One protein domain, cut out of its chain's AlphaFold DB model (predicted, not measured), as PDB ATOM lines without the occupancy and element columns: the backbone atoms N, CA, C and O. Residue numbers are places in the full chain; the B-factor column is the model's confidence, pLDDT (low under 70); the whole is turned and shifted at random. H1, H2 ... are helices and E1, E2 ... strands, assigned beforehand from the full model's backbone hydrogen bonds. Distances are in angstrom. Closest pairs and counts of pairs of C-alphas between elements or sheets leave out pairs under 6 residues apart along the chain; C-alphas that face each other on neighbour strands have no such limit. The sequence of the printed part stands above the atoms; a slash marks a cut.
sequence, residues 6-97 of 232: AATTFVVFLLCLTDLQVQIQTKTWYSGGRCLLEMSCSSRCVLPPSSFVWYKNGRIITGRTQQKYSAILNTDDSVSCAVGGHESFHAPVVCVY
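Overview. This is residues 6 to 97 of the 232 residues of an uncharacterized protein of Oryzias melastigma (UniProt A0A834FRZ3). The model is a small sandwich, two sheets face to face: a strongly twisted sheet of three strands, E1 E2 E4, and a smaller one, E3 E5. Helix H1 lengthens it at one end, where residues 6 to 11 of H1 stick out. The printed part has 92 residues, with one named helix and five named strands in the order H1 E1 E2 E3 E4 E5; both sheets are antiparallel, and the class is mixed, helices and strands. The whole is compact, with a radius of gyration of the C-alphas of 14.0 A, and spans 53 by 22 by 18 A.

Along the chain. E1, residues 21 to 30, is 25.4 A long and bends by 62 degrees at residue 25; E2, residues 34 to 42, is 24.6 A long. E4 is residues 68 to 74, 18.9 A. E3 is residues 52 to 56 and E5 residues 78 to 83, where C-alpha 83 stands at (184.694, 163.137, 211.041). H1, residues 6 to 18, is 18.7 A long and begins with C-alpha 6 at (180.740, 163.958, 190.982).

Arrangement. E1 and E2 form a hairpin, with N 23 and O 40 2.8 A apart. E4 is the other neighbour of E2, with N 37 and O 71 2.9 A apart. In the second sheet N 53 of E3 and O 82 of E5 are 2.8 A apart. Between the sheets, the closest C-alphas of E2 and E5 are those of Cys 41 and Cys 81, 6.2 A apart. H1 is not on the sheet E1 E2 E4; every O i to N i+4 pair in H1 is within hydrogen-bond range.

Size, cuts and confidence. The C-alphas farthest apart, of Ala 6 and Ser 31, are 52.8 A apart. The printed part has no cut, and the link E3 to E4 is long. The mean pLDDT of the printed part is 80.2; residues 6 to 15, 17 to 18, 58, 63 and 88 to 89 are under 70.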
ATOM      1  N   ALA A   6     179.935 163.380 189.908       54.38
ATOM      2  CA  ALA A   6     180.740 163.958 190.982       54.38
ATOM      3  C   ALA A   6     179.901 164.860 191.908       54.38
ATOM      4  O   ALA A   6     179.988 164.731 193.129       54.38
ATOM      5  N   ALA A   7     179.043 165.721 191.347       50.72
ATOM      6  CA  ALA A   7     178.190 166.622 192.120       50.72
ATOM      7  C   ALA A   7     177.168 165.860 192.981       50.72
ATOM      8  O   ALA A   7     176.995 166.182 194.156       50.72
ATOM      9  N   THR A   8     176.535 164.807 192.449       58.28
ATOM     10  CA  THR A   8     175.635 163.956 193.250       58.28
ATOM     11  C   THR A   8     176.383 163.195 194.345       58.28
ATOM     12  O   THR A   8     175.900 163.147 195.475       58.28
ATOM     13  N   THR A   9     177.582 162.674 194.064       61.94
ATOM     14  CA  THR A   9     178.425 162.001 195.073       61.94
ATOM     15  C   THR A   9     178.810 162.947 196.217       61.94
ATOM     16  O   THR A   9     178.696 162.583 197.388       61.94
ATOM     17  N   PHE A  10     179.201 164.186 195.899       60.84
ATOM     18  CA  PHE A  10     179.539 165.213 196.888       60.84
ATOM     19  C   PHE A  10     178.333 165.625 197.749       60.84
ATOM     20  O   PHE A  10     178.446 165.695 198.973       60.84
ATOM     21  N   VAL A  11     177.159 165.827 197.137       59.38
ATOM     22  CA  VAL A  11     175.916 166.145 197.865       59.38
ATOM     23  C   VAL A  11     175.512 165.010 198.810       59.38
ATOM     24  O   VAL A  11     175.151 165.282 199.955       59.38
ATOM     25  N   VAL A  12     175.620 163.745 198.382       64.69
ATOM     26  CA  VAL A  12     175.383 162.591 199.268       64.69
ATOM     27  C   VAL A  12     176.357 162.617 200.445       64.69
ATOM     28  O   VAL A  12     175.912 162.574 201.589       64.69
ATOM     29  N   PHE A  13     177.662 162.772 200.204       66.31
ATOM     30  CA  PHE A  13     178.663 162.818 201.276       66.31
ATOM     31  C   PHE A  13     178.393 163.930 202.309       66.31
ATOM     32  O   PHE A  13     178.442 163.667 203.512       66.31
ATOM     33  N   LEU A  14     178.018 165.139 201.872       63.28
ATOM     34  CA  LEU A  14     177.636 166.227 202.781       63.28
ATOM     35  C   LEU A  14     176.410 165.883 203.641       63.28
ATOM     36  O   LEU A  14     176.431 166.111 204.852       63.28
ATOM     37  N   LEU A  15     175.359 165.295 203.055       64.69
ATOM     38  CA  LEU A  15     174.188 164.839 203.817       64.69
ATOM     39  C   LEU A  15     174.600 163.827 204.897       64.69
ATOM     40  O   LEU A  15     174.194 163.954 206.054       64.69
ATOM     41  N   CYS A  16     175.473 162.885 204.540       71.25
ATOM     42  CA  CYS A  16     175.986 161.848 205.428       71.25
ATOM     43  C   CYS A  16     176.815 162.388 206.603       71.25
ATOM     44  O   CYS A  16     176.738 161.822 207.697       71.25
ATOM     45  N   LEU A  17     177.557 163.485 206.410       67.19
ATOM     46  CA  LEU A  17     178.230 164.210 207.492       67.19
ATOM     47  C   LEU A  17     177.228 164.914 208.424       67.19
ATOM     48  O   LEU A  17     177.415 164.907 209.638       67.19
ATOM     49  N   THR A  18     176.139 165.482 207.892       64.19
ATOM     50  CA  THR A  18     175.110 166.135 208.731       64.19
ATOM     51  C   THR A  18     174.248 165.153 209.534       64.19
ATOM     52  O   THR A  18     173.654 165.551 210.533       64.19
ATOM     53  N   ASP A  19     174.217 163.874 209.143       73.94
ATOM     54  CA  ASP A  19     173.507 162.791 209.839       73.94
ATOM     55  C   ASP A  19     174.353 162.061 210.906       73.94
ATOM     56  O   ASP A  19     173.952 161.023 211.434       73.94
ATOM     57  N   LEU A  20     175.541 162.580 211.231       81.69
ATOM     58  CA  LEU A  20     176.434 161.966 212.209       81.69
ATOM     59  C   LEU A  20     175.828 161.977 213.625       81.69
ATOM     60  O   LEU A  20     175.315 162.990 214.093       81.69
ATOM     61  N   GLN A  21     175.903 160.846 214.324       87.06
ATOM     62  CA  GLN A  21     175.260 160.579 215.614       87.06
ATOM     63  C   GLN A  21     176.196 159.804 216.554       87.06
ATOM     64  O   GLN A  21     177.009 158.988 216.110       87.06
ATOM     65  N   VAL A  22     176.058 160.033 217.865       89.75
ATOM     66  CA  VAL A  22     176.720 159.245 218.918       89.75
ATOM     67  C   VAL A  22     175.749 158.179 219.424       89.75
ATOM     68  O   VAL A  22     174.740 158.499 220.049       89.75
ATOM     69  N   GLN A  23     176.066 156.909 219.188       91.81
ATOM     70  CA  GLN A  23     175.324 155.763 219.710       91.81
ATOM     71  C   GLN A  23     175.968 155.257 221.003       91.81
ATOM     72  O   GLN A  23     177.088 154.739 220.978       91.81
ATOM     73  N   ILE A  24     175.253 155.347 222.126       90.75
ATOM     74  CA  ILE A  24     175.642 154.667 223.370       90.75
ATOM     75  C   ILE A  24     175.482 153.154 223.162       90.75
ATOM     76  O   ILE A  24     174.422 152.697 222.747       90.75
ATOM     77  N   GLN A  25     176.535 152.393 223.449       92.69
ATOM     78  CA  GLN A  25     176.547 150.927 223.430       92.69
ATOM     79  C   GLN A  25     176.301 150.375 224.841       92.69
ATOM     80  O   GLN A  25     175.402 149.563 225.048       92.69
ATOM     81  N   THR A  26     177.059 150.878 225.822       92.06
ATOM     82  CA  THR A  26     177.050 150.407 227.216       92.06
ATOM     83  C   THR A  26     177.129 151.598 228.167       92.06
ATOM     84  O   THR A  26     177.837 152.572 227.893       92.06
ATOM     85  N   LYS A  27     176.422 151.526 229.300       91.69
ATOM     86  CA  LYS A  27     176.370 152.584 230.316       91.69
ATOM     87  C   LYS A  27     176.415 151.983 231.723       91.69
ATOM     88  O   LYS A  27     175.446 151.365 232.154       91.69
ATOM     89  N   THR A  28     177.522 152.187 232.435       92.75
ATOM     90  CA  THR A  28     177.781 151.570 233.748       92.75
ATOM     91  C   THR A  28     178.112 152.632 234.790       92.75
ATOM     92  O   THR A  28     179.138 153.306 234.698       92.75
ATOM     93  N   TRP A  29     177.248 152.777 235.795       91.44
ATOM     94  CA  TRP A  29     177.392 153.760 236.872       91.44
ATOM     95  C   TRP A  29     178.367 153.314 237.969       91.44
ATOM     96  O   TRP A  29     178.438 152.137 238.317       91.44
ATOM     97  N   TYR A  30     179.063 154.284 238.563       88.62
ATOM     98  CA  TYR A  30     179.965 154.126 239.704       88.62
ATOM     99  C   TYR A  30     179.628 155.132 240.808       88.62
ATOM    100  O   TYR A  30     179.067 156.204 240.567       88.62
ATOM    101  N   SER A  31     180.041 154.817 242.035       84.62
ATOM    102  CA  SER A  31     179.957 155.743 243.163       84.62
ATOM    103  C   SER A  31     180.780 157.022 242.926       84.62
ATOM    104  O   SER A  31     181.849 157.017 242.302       84.62
ATOM    105  N   GLY A  32     180.258 158.143 243.435       82.75
ATOM    106  CA  GLY A  32     180.856 159.468 243.249       82.75
ATOM    107  C   GLY A  32     180.586 160.096 241.877       82.75
ATOM    108  O   GLY A  32     181.486 160.712 241.320       82.75
ATOM    109  N   GLY A  33     179.379 159.920 241.321       83.56
ATOM    110  CA  GLY A  33     178.910 160.676 240.148       83.56
ATOM    111  C   GLY A  33     179.622 160.352 238.832       83.56
ATOM    112  O   GLY A  33     179.706 161.216 237.961       83.56
ATOM    113  N   ARG A  34     180.157 159.133 238.681       89.31
ATOM    114  CA  ARG A  34     180.909 158.708 237.488       89.31
ATOM    115  C   ARG A  34     180.208 157.585 236.731       89.31
ATOM    116  O   ARG A  34     179.529 156.751 237.320       89.31
ATOM    117  N   CYS A  35     180.420 157.539 235.423       90.94
ATOM    118  CA  CYS A  35     179.877 156.546 234.508       90.94
ATOM    119  C   CYS A  35     180.970 156.089 233.539       90.94
ATOM    120  O   CYS A  35     181.593 156.928 232.892       90.94
ATOM    121  N   LEU A  36     181.174 154.781 233.381       92.75
ATOM    122  CA  LEU A  36     181.794 154.256 232.163       92.75
ATOM    123  C   LEU A  36     180.741 154.326 231.058       92.75
ATOM    124  O   LEU A  36     179.636 153.803 231.219       92.75
ATOM    125  N   LEU A  37     181.081 154.993 229.962       92.50
ATOM    126  CA  LEU A  37     180.231 155.111 228.789       92.50
ATOM    127  C   LEU A  37     180.998 154.575 227.582       92.50
ATOM    128  O   LEU A  37     182.082 155.068 227.256       92.50
ATOM    129  N   GLU A  38     180.445 153.550 226.941       93.56
ATOM    130  CA  GLU A  38     180.958 152.998 225.689       93.56
ATOM    131  C   GLU A  38     180.105 153.523 224.541       93.56
ATOM    132  O   GLU A  38     178.879 153.417 224.565       93.56
ATOM    133  N   MET A  39     180.749 154.123 223.546       93.56
ATOM    134  CA  MET A  39     180.098 154.886 222.488       93.56
ATOM    135  C   MET A  39     180.658 154.504 221.118       93.56
ATOM    136  O   MET A  39     181.832 154.158 220.975       93.56
ATOM    137  N   SER A  40     179.818 154.622 220.094       93.12
ATOM    138  CA  SER A  40     180.215 154.553 218.691       93.12
ATOM    139  C   SER A  40     179.732 155.802 217.964       93.12
ATOM    140  O   SER A  40     178.595 156.227 218.148       93.12
ATOM    141  N   CYS A  41     180.583 156.382 217.127       91.19
ATOM    142  CA  CYS A  41     180.184 157.401 216.167       91.19
ATOM    143  C   CYS A  41     179.611 156.705 214.919       91.19
ATOM    144  O   CYS A  41     180.137 155.674 214.487       91.19
ATOM    145  N   SER A  42     178.527 157.212 214.339       88.75
ATOM    146  CA  SER A  42     177.879 156.592 213.173       88.75
ATOM    147  C   SER A  42     177.033 157.590 212.391       88.75
ATOM    148  O   SER A  42     176.454 158.488 212.985       88.75
ATOM    149  N   SER A  43     176.898 157.383 211.086       84.81
ATOM    150  CA  SER A  43     175.879 158.008 210.232       84.81
ATOM    151  C   SER A  43     174.939 156.905 209.730       84.81
ATOM    152  O   SER A  43     175.340 155.738 209.727       84.81
ATOM    153  N   ARG A  44     173.711 157.219 209.287       78.75
ATOM    154  CA  ARG A  44     172.869 156.226 208.581       78.75
ATOM    155  C   ARG A  44     173.377 155.945 207.161       78.75
ATOM    156  O   ARG A  44     172.935 154.988 206.532       78.75
ATOM    157  N   CYS A  45     174.319 156.748 206.670       80.00
ATOM    158  CA  CYS A  45     175.063 156.487 205.444       80.00
ATOM    159  C   CYS A  45     176.275 155.570 205.636       80.00
ATOM    160  O   CYS A  45     176.931 155.571 206.678       80.00
ATOM    161  N   VAL A  46     176.693 154.946 204.531       76.06
ATOM    162  CA  VAL A  46     178.071 154.474 204.358       76.06
ATOM    163  C   VAL A  46     178.989 155.687 204.156       76.06
ATOM    164  O   VAL A  46     178.972 156.316 203.100       76.06
ATOM    165  N   LEU A  47     179.785 156.022 205.172       74.88
ATOM    166  CA  LEU A  47     180.907 156.956 205.041       74.88
ATOM    167  C   LEU A  47     182.141 156.222 204.475       74.88
ATOM    168  O   LEU A  47     182.315 155.033 204.756       74.88
ATOM    169  N   PRO A  48     183.022 156.901 203.713       72.56
ATOM    170  CA  PRO A  48     184.314 156.339 203.320       72.56
ATOM    171  C   PRO A  48     185.197 156.059 204.558       72.56
ATOM    172  O   PRO A  48     184.925 156.601 205.635       72.56
ATOM    173  N   PRO A  49     186.266 155.243 204.443       73.31
ATOM    174  CA  PRO A  49     187.188 154.970 205.548       73.31
ATOM    175  C   PRO A  49     187.771 156.266 206.129       73.31
ATOM    176  O   PRO A  49     188.581 156.935 205.494       73.31
ATOM    177  N   SER A  50     187.326 156.623 207.334       77.56
ATOM    178  CA  SER A  50     187.539 157.940 207.943       77.56
ATOM    179  C   SER A  50     188.039 157.801 209.376       77.56
ATOM    180  O   SER A  50     187.633 156.888 210.099       77.56
ATOM    181  N   SER A  51     188.872 158.741 209.821       86.12
ATOM    182  CA  SER A  51     189.103 158.957 211.250       86.12
ATOM    183  C   SER A  51     187.906 159.687 211.873       86.12
ATOM    184  O   SER A  51     187.241 160.494 211.224       86.12
ATOM    185  N   PHE A  52     187.641 159.419 213.150       87.75
ATOM    186  CA  PHE A  52     186.628 160.123 213.938       87.75
ATOM    187  C   PHE A  52     187.298 160.879 215.076       87.75
ATOM    188  O   PHE A  52     188.087 160.297 215.815       87.75
ATOM    189  N   VAL A  53     186.983 162.163 215.229       86.38
ATOM    190  CA  VAL A  53     187.498 163.014 216.306       86.38
ATOM    191  C   VAL A  53     186.460 163.069 217.419       86.38
ATOM    192  O   VAL A  53     185.311 163.444 217.183       86.38
ATOM    193  N   TRP A  54     186.856 162.701 218.635       88.50
ATOM    194  CA  TRP A  54     185.990 162.754 219.814       88.50
ATOM    195  C   TRP A  54     186.179 164.043 220.609       88.50
ATOM    196  O   TRP A  54     187.289 164.569 220.714       88.50
ATOM    197  N   TYR A  55     185.089 164.523 221.206       84.12
ATOM    198  CA  TYR A  55     185.036 165.757 221.981       84.12
ATOM    199  C   TYR A  55     184.406 165.496 223.346       84.12
ATOM    200  O   TYR A  55     183.310 164.946 223.422       84.12
ATOM    201  N   LYS A  56     185.063 165.951 224.416       83.31
ATOM    202  CA  LYS A  56     184.529 165.976 225.785       83.31
ATOM    203  C   LYS A  56     184.352 167.425 226.220       83.31
ATOM    204  O   LYS A  56     185.316 168.189 226.192       83.31
ATOM    205  N   ASN A  57     183.142 167.818 226.611       74.12
ATOM    206  CA  ASN A  57     182.780 169.202 226.948       74.12
ATOM    207  C   ASN A  57     183.221 170.181 225.838       74.12
ATOM    208  O   ASN A  57     183.729 171.271 226.100       74.12
ATOM    209  N   GLY A  58     183.118 169.724 224.581       69.38
ATOM    210  CA  GLY A  58     183.570 170.436 223.384       69.38
ATOM    211  C   GLY A  58     185.082 170.560 223.171       69.38
ATOM    212  O   GLY A  58     185.503 171.208 222.217       69.38
ATOM    213  N   ARG A  59     185.920 169.944 224.012       72.62
ATOM    214  CA  ARG A  59     187.379 169.888 223.833       72.62
ATOM    215  C   ARG A  59     187.779 168.595 223.124       72.62
ATOM    216  O   ARG A  59     187.317 167.526 223.512       72.62
ATOM    217  N   ILE A  60     188.653 168.697 222.120       77.56
ATOM    218  CA  ILE A  60     189.188 167.548 221.369       77.56
ATOM    219  C   ILE A  60     189.903 166.576 222.317       77.56
ATOM    220  O   ILE A  60     190.741 166.984 223.121       77.56
ATOM    221  N   ILE A  61     189.612 165.286 222.168       82.44
ATOM    222  CA  ILE A  61     190.279 164.188 222.867       82.44
ATOM    223  C   ILE A  61     191.408 163.672 221.967       82.44
ATOM    224  O   ILE A  61     191.201 162.857 221.064       82.44
ATOM    225  N   THR A  62     192.616 164.191 222.182       73.50
ATOM    226  CA  THR A  62     193.798 163.882 221.365       73.50
ATOM    227  C   THR A  62     194.113 162.381 221.332       73.50
ATOM    228  O   THR A  62     193.966 161.663 222.321       73.50
ATOM    229  N   GLY A  63     194.533 161.883 220.164       69.00
ATOM    230  CA  GLY A  63     194.891 160.473 219.962       69.00
ATOM    231  C   GLY A  63     193.714 159.489 219.863       69.00
ATOM    232  O   GLY A  63     193.944 158.296 219.672       69.00
ATOM    233  N   ARG A  64     192.456 159.943 219.958       73.31
ATOM    234  CA  ARG A  64     191.262 159.099 219.767       73.31
ATOM    235  C   ARG A  64     190.645 159.332 218.392       73.31
ATOM    236  O   ARG A  64     189.696 160.091 218.261       73.31
ATOM    237  N   THR A  65     191.208 158.649 217.392       74.19
ATOM    238  CA  THR A  65     190.804 158.680 215.971       74.19
ATOM    239  C   THR A  65     189.804 157.582 215.570       74.19
ATOM    240  O   THR A  65     189.436 157.477 214.400       74.19
ATOM    241  N   GLN A  66     189.403 156.719 216.508       84.88
ATOM    242  CA  GLN A  66     188.615 155.510 216.248       84.88
ATOM    243  C   GLN A  66     187.103 155.772 216.277       84.88
ATOM    244  O   GLN A  66     186.612 156.576 217.066       84.88
ATOM    245  N   GLN A  67     186.347 155.014 215.474       89.94
ATOM    246  CA  GLN A  67     184.880 155.072 215.452       89.94
ATOM    247  C   GLN A  67     184.242 154.716 216.805       89.94
ATOM    248  O   GLN A  67     183.191 155.255 217.140       89.94
ATOM    249  N   LYS A  68     184.867 153.827 217.588       91.25
ATOM    250  CA  LYS A  68     184.440 153.474 218.947       91.25
ATOM    251  C   LYS A  68     185.311 154.172 219.987       91.25
ATOM    252  O   LYS A  68     186.527 154.268 219.820       91.25
ATOM    253  N   TYR A  69     184.693 154.612 221.077       90.19
ATOM    254  CA  TYR A  69     185.366 155.259 222.199       90.19
ATOM    255  C   TYR A  69     184.711 154.854 223.522       90.19
ATOM    256  O   TYR A  69     183.489 154.852 223.644       90.19
ATOM    257  N   SER A  70     185.529 154.518 224.518       91.38
ATOM    258  CA  SER A  70     185.088 154.232 225.880       91.38
ATOM    259  C   SER A  70     185.861 155.090 226.878       91.38
ATOM    260  O   SER A  70     187.074 155.294 226.745       91.38
ATOM    261  N   ALA A  71     185.147 155.636 227.861       90.69
ATOM    262  CA  ALA A  71     185.714 156.520 228.872       90.69
ATOM    263  C   ALA A  71     184.908 156.502 230.170       90.69
ATOM    264  O   ALA A  71     183.691 156.330 230.152       90.69
ATOM    265  N   ILE A  72     185.593 156.755 231.287       91.25
ATOM    266  CA  ILE A  72     184.939 157.133 232.540       91.25
ATOM    267  C   ILE A  72     184.721 158.648 232.510       91.25
ATOM    268  O   ILE A  72     185.665 159.422 232.338       91.25
ATOM    269  N   LEU A  73     183.466 159.049 232.654       90.38
ATOM    270  CA  LEU A  73     182.980 160.423 232.594       90.38
ATOM    271  C   LEU A  73     182.196 160.743 233.871       90.38
ATOM    272  O   LEU A  73     181.731 159.836 234.559       90.38
ATOM    273  N   ASN A  74     182.047 162.020 234.191       88.44
ATOM    274  CA  ASN A  74     181.179 162.503 235.258       88.44
ATOM    275  C   ASN A  74     179.735 162.647 234.752       88.44
ATOM    276  O   ASN A  74     179.503 162.692 233.545       88.44
ATOM    277  N   THR A  75     178.763 162.792 235.653       84.56
ATOM    278  CA  THR A  75     177.375 163.131 235.287       84.56
ATOM    279  C   THR A  75     177.254 164.453 234.525       84.56
ATOM    280  O   THR A  75     176.438 164.523 233.613       84.56
ATOM    281  N   ASP A  76     178.082 165.456 234.859       79.31
ATOM    282  CA  ASP A  76     178.050 166.802 234.265       79.31
ATOM    283  C   ASP A  76     178.739 166.914 232.890       79.31
ATOM    284  O   ASP A  76     178.696 167.966 232.245       79.31
ATOM    285  N   ASP A  77     179.376 165.829 232.438       83.00
ATOM    286  CA  ASP A  77     180.095 165.779 231.171       83.00
ATOM    287  C   ASP A  77     179.164 165.625 229.955       83.00
ATOM    288  O   ASP A  77     178.059 165.076 230.007       83.00
ATOM    289  N   SER A  78     179.674 166.068 228.809       81.19
ATOM    290  CA  SER A  78     179.013 166.021 227.512       81.19
ATOM    291  C   SER A  78     179.964 165.494 226.431       81.19
ATOM    292  O   SER A  78     181.160 165.802 226.441       81.19
ATOM    293  N   VAL A  79     179.460 164.667 225.506       85.81
ATOM    294  CA  VAL A  79     180.279 164.021 224.461       85.81
ATOM    295  C   VAL A  79     179.675 164.181 223.071       85.81
ATOM    296  O   VAL A  79     178.501 163.881 222.869       85.81
ATOM    297  N   SER A  80     180.491 164.580 222.094       87.31
ATOM    298  CA  SER A  80     180.179 164.465 220.661       87.31
ATOM    299  C   SER A  80     181.349 163.866 219.880       87.31
ATOM    300  O   SER A  80     182.471 163.753 220.380       87.31
ATOM    301  N   CYS A  81     181.083 163.490 218.631       87.62
ATOM    302  CA  CYS A  81     182.095 163.132 217.648       87.62
ATOM    303  C   CYS A  81     181.956 163.994 216.383       87.62
ATOM    304  O   CYS A  81     180.914 164.609 216.147       87.62
ATOM    305  N   ALA A  82     183.004 164.030 215.568       82.69
ATOM    306  CA  ALA A  82     182.996 164.539 214.199       82.69
ATOM    307  C   ALA A  82     183.854 163.626 213.306       82.69
ATOM    308  O   ALA A  82     184.603 162.784 213.812       82.69
ATOM    309  N   VAL A  83     183.765 163.781 211.986       81.88
ATOM    310  CA  VAL A  83     184.694 163.137 211.041       81.88
ATOM    311  C   VAL A  83     185.966 163.984 210.929       81.88
ATOM    312  O   VAL A  83     185.886 165.210 210.869       81.88
ATOM    313  N   GLY A  84     187.138 163.345 210.918       78.31
ATOM    314  CA  GLY A  84     188.428 164.028 210.798       78.31
ATOM    315  C   GLY A  84     188.594 164.729 209.446       78.31
ATOM    316  O   GLY A  84     188.258 164.157 208.412       78.31
ATOM    317  N   GLY A  85     189.078 165.972 209.453       72.62
ATOM    318  CA  GLY A  85     189.094 166.862 208.280       72.62
ATOM    319  C   GLY A  85     187.726 167.473 207.930       72.62
ATOM    320  O   GLY A  85     187.627 168.294 207.018       72.62
ATOM    321  N   HIS A  86     186.673 167.092 208.657       70.69
ATOM    322  CA  HIS A  86     185.301 167.569 208.501       70.69
ATOM    323  C   HIS A  86     184.691 167.960 209.860       70.69
ATOM    324  O   HIS A  86     183.482 167.847 210.068       70.69
ATOM    325  N   GLU A  87     185.522 168.452 210.785       71.81
ATOM    326  CA  GLU A  87     185.174 168.730 212.184       71.81
ATOM    327  C   GLU A  87     183.994 169.704 212.340       71.81
ATOM    328  O   GLU A  87     183.238 169.604 213.303       71.81
ATOM    329  N   SER A  88     183.773 170.594 211.365       62.97
ATOM    330  CA  SER A  88     182.600 171.480 211.291       62.97
ATOM    331  C   SER A  88     181.256 170.735 211.367       62.97
ATOM    332  O   SER A  88     180.261 171.305 211.814       62.97
ATOM    333  N   PHE A  89     181.215 169.463 210.957       68.81
ATOM    334  CA  PHE A  89     180.030 168.607 210.984       68.81
ATOM    335  C   PHE A  89     180.000 167.746 212.256       68.81
ATOM    336  O   PHE A  89     180.140 166.522 212.232       68.81
ATOM    337  N   HIS A  90     179.815 168.413 213.396       71.44
ATOM    338  CA  HIS A  90     179.651 167.755 214.688       71.44
ATOM    339  C   HIS A  90     178.331 166.977 214.793       71.44
ATOM    340  O   HIS A  90     177.235 167.535 214.629       71.44
ATOM    341  N   ALA A  91     178.439 165.728 215.246       80.06
ATOM    342  CA  ALA A  91     177.322 164.976 215.798       80.06
ATOM    343  C   ALA A  91     176.649 165.735 216.967       80.06
ATOM    344  O   ALA A  91     177.270 166.609 217.589       80.06
ATOM    345  N   PRO A  92     175.390 165.408 217.310       76.75
ATOM    346  CA  PRO A  92     174.769 165.851 218.553       76.75
ATOM    347  C   PRO A  92     175.684 165.564 219.747       76.75
ATOM    348  O   PRO A  92     176.265 164.482 219.844       76.75
ATOM    349  N   VAL A  93     175.797 166.523 220.668       79.81
ATOM    350  CA  VAL A  93     176.398 166.248 221.975       79.81
ATOM    351  C   VAL A  93     175.353 165.548 222.832       79.81
ATOM    352  O   VAL A  93     174.255 166.074 223.028       79.81
ATOM    353  N   VAL A  94     175.736 164.390 223.354       84.50
ATOM    354  CA  VAL A  94     174.989 163.584 224.316       84.50
ATOM    355  C   VAL A  94     175.481 163.932 225.723       84.50
ATOM    356  O   VAL A  94     176.689 163.931 225.974       84.50
ATOM    357  N   CYS A  95     174.564 164.236 226.639       83.81
ATOM    358  CA  CYS A  95     174.875 164.394 228.060       83.81
ATOM    359  C   CYS A  95     175.071 163.022 228.723       83.81
ATOM    360  O   CYS A  95     174.377 162.057 228.393       83.81
ATOM    361  N   VAL A  96     175.993 162.914 229.683       84.62
ATOM    362  CA  VAL A  96     176.229 161.642 230.389       84.62
ATOM    363  C   VAL A  96     175.059 161.282 231.308       84.62
ATOM    364  O   VAL A  96     174.706 160.104 231.413       84.62
ATOM    365  N   TYR A  97     174.397 162.265 231.920       82.69
ATOM    366  CA  TYR A  97     173.171 162.070 232.693       82.69
ATOM    367  C   TYR A  97     172.077 163.051 232.244       82.69
ATOM    368  O   TYR A  97     172.261 164.259 232.373       82.69
TER     369      TYR A  97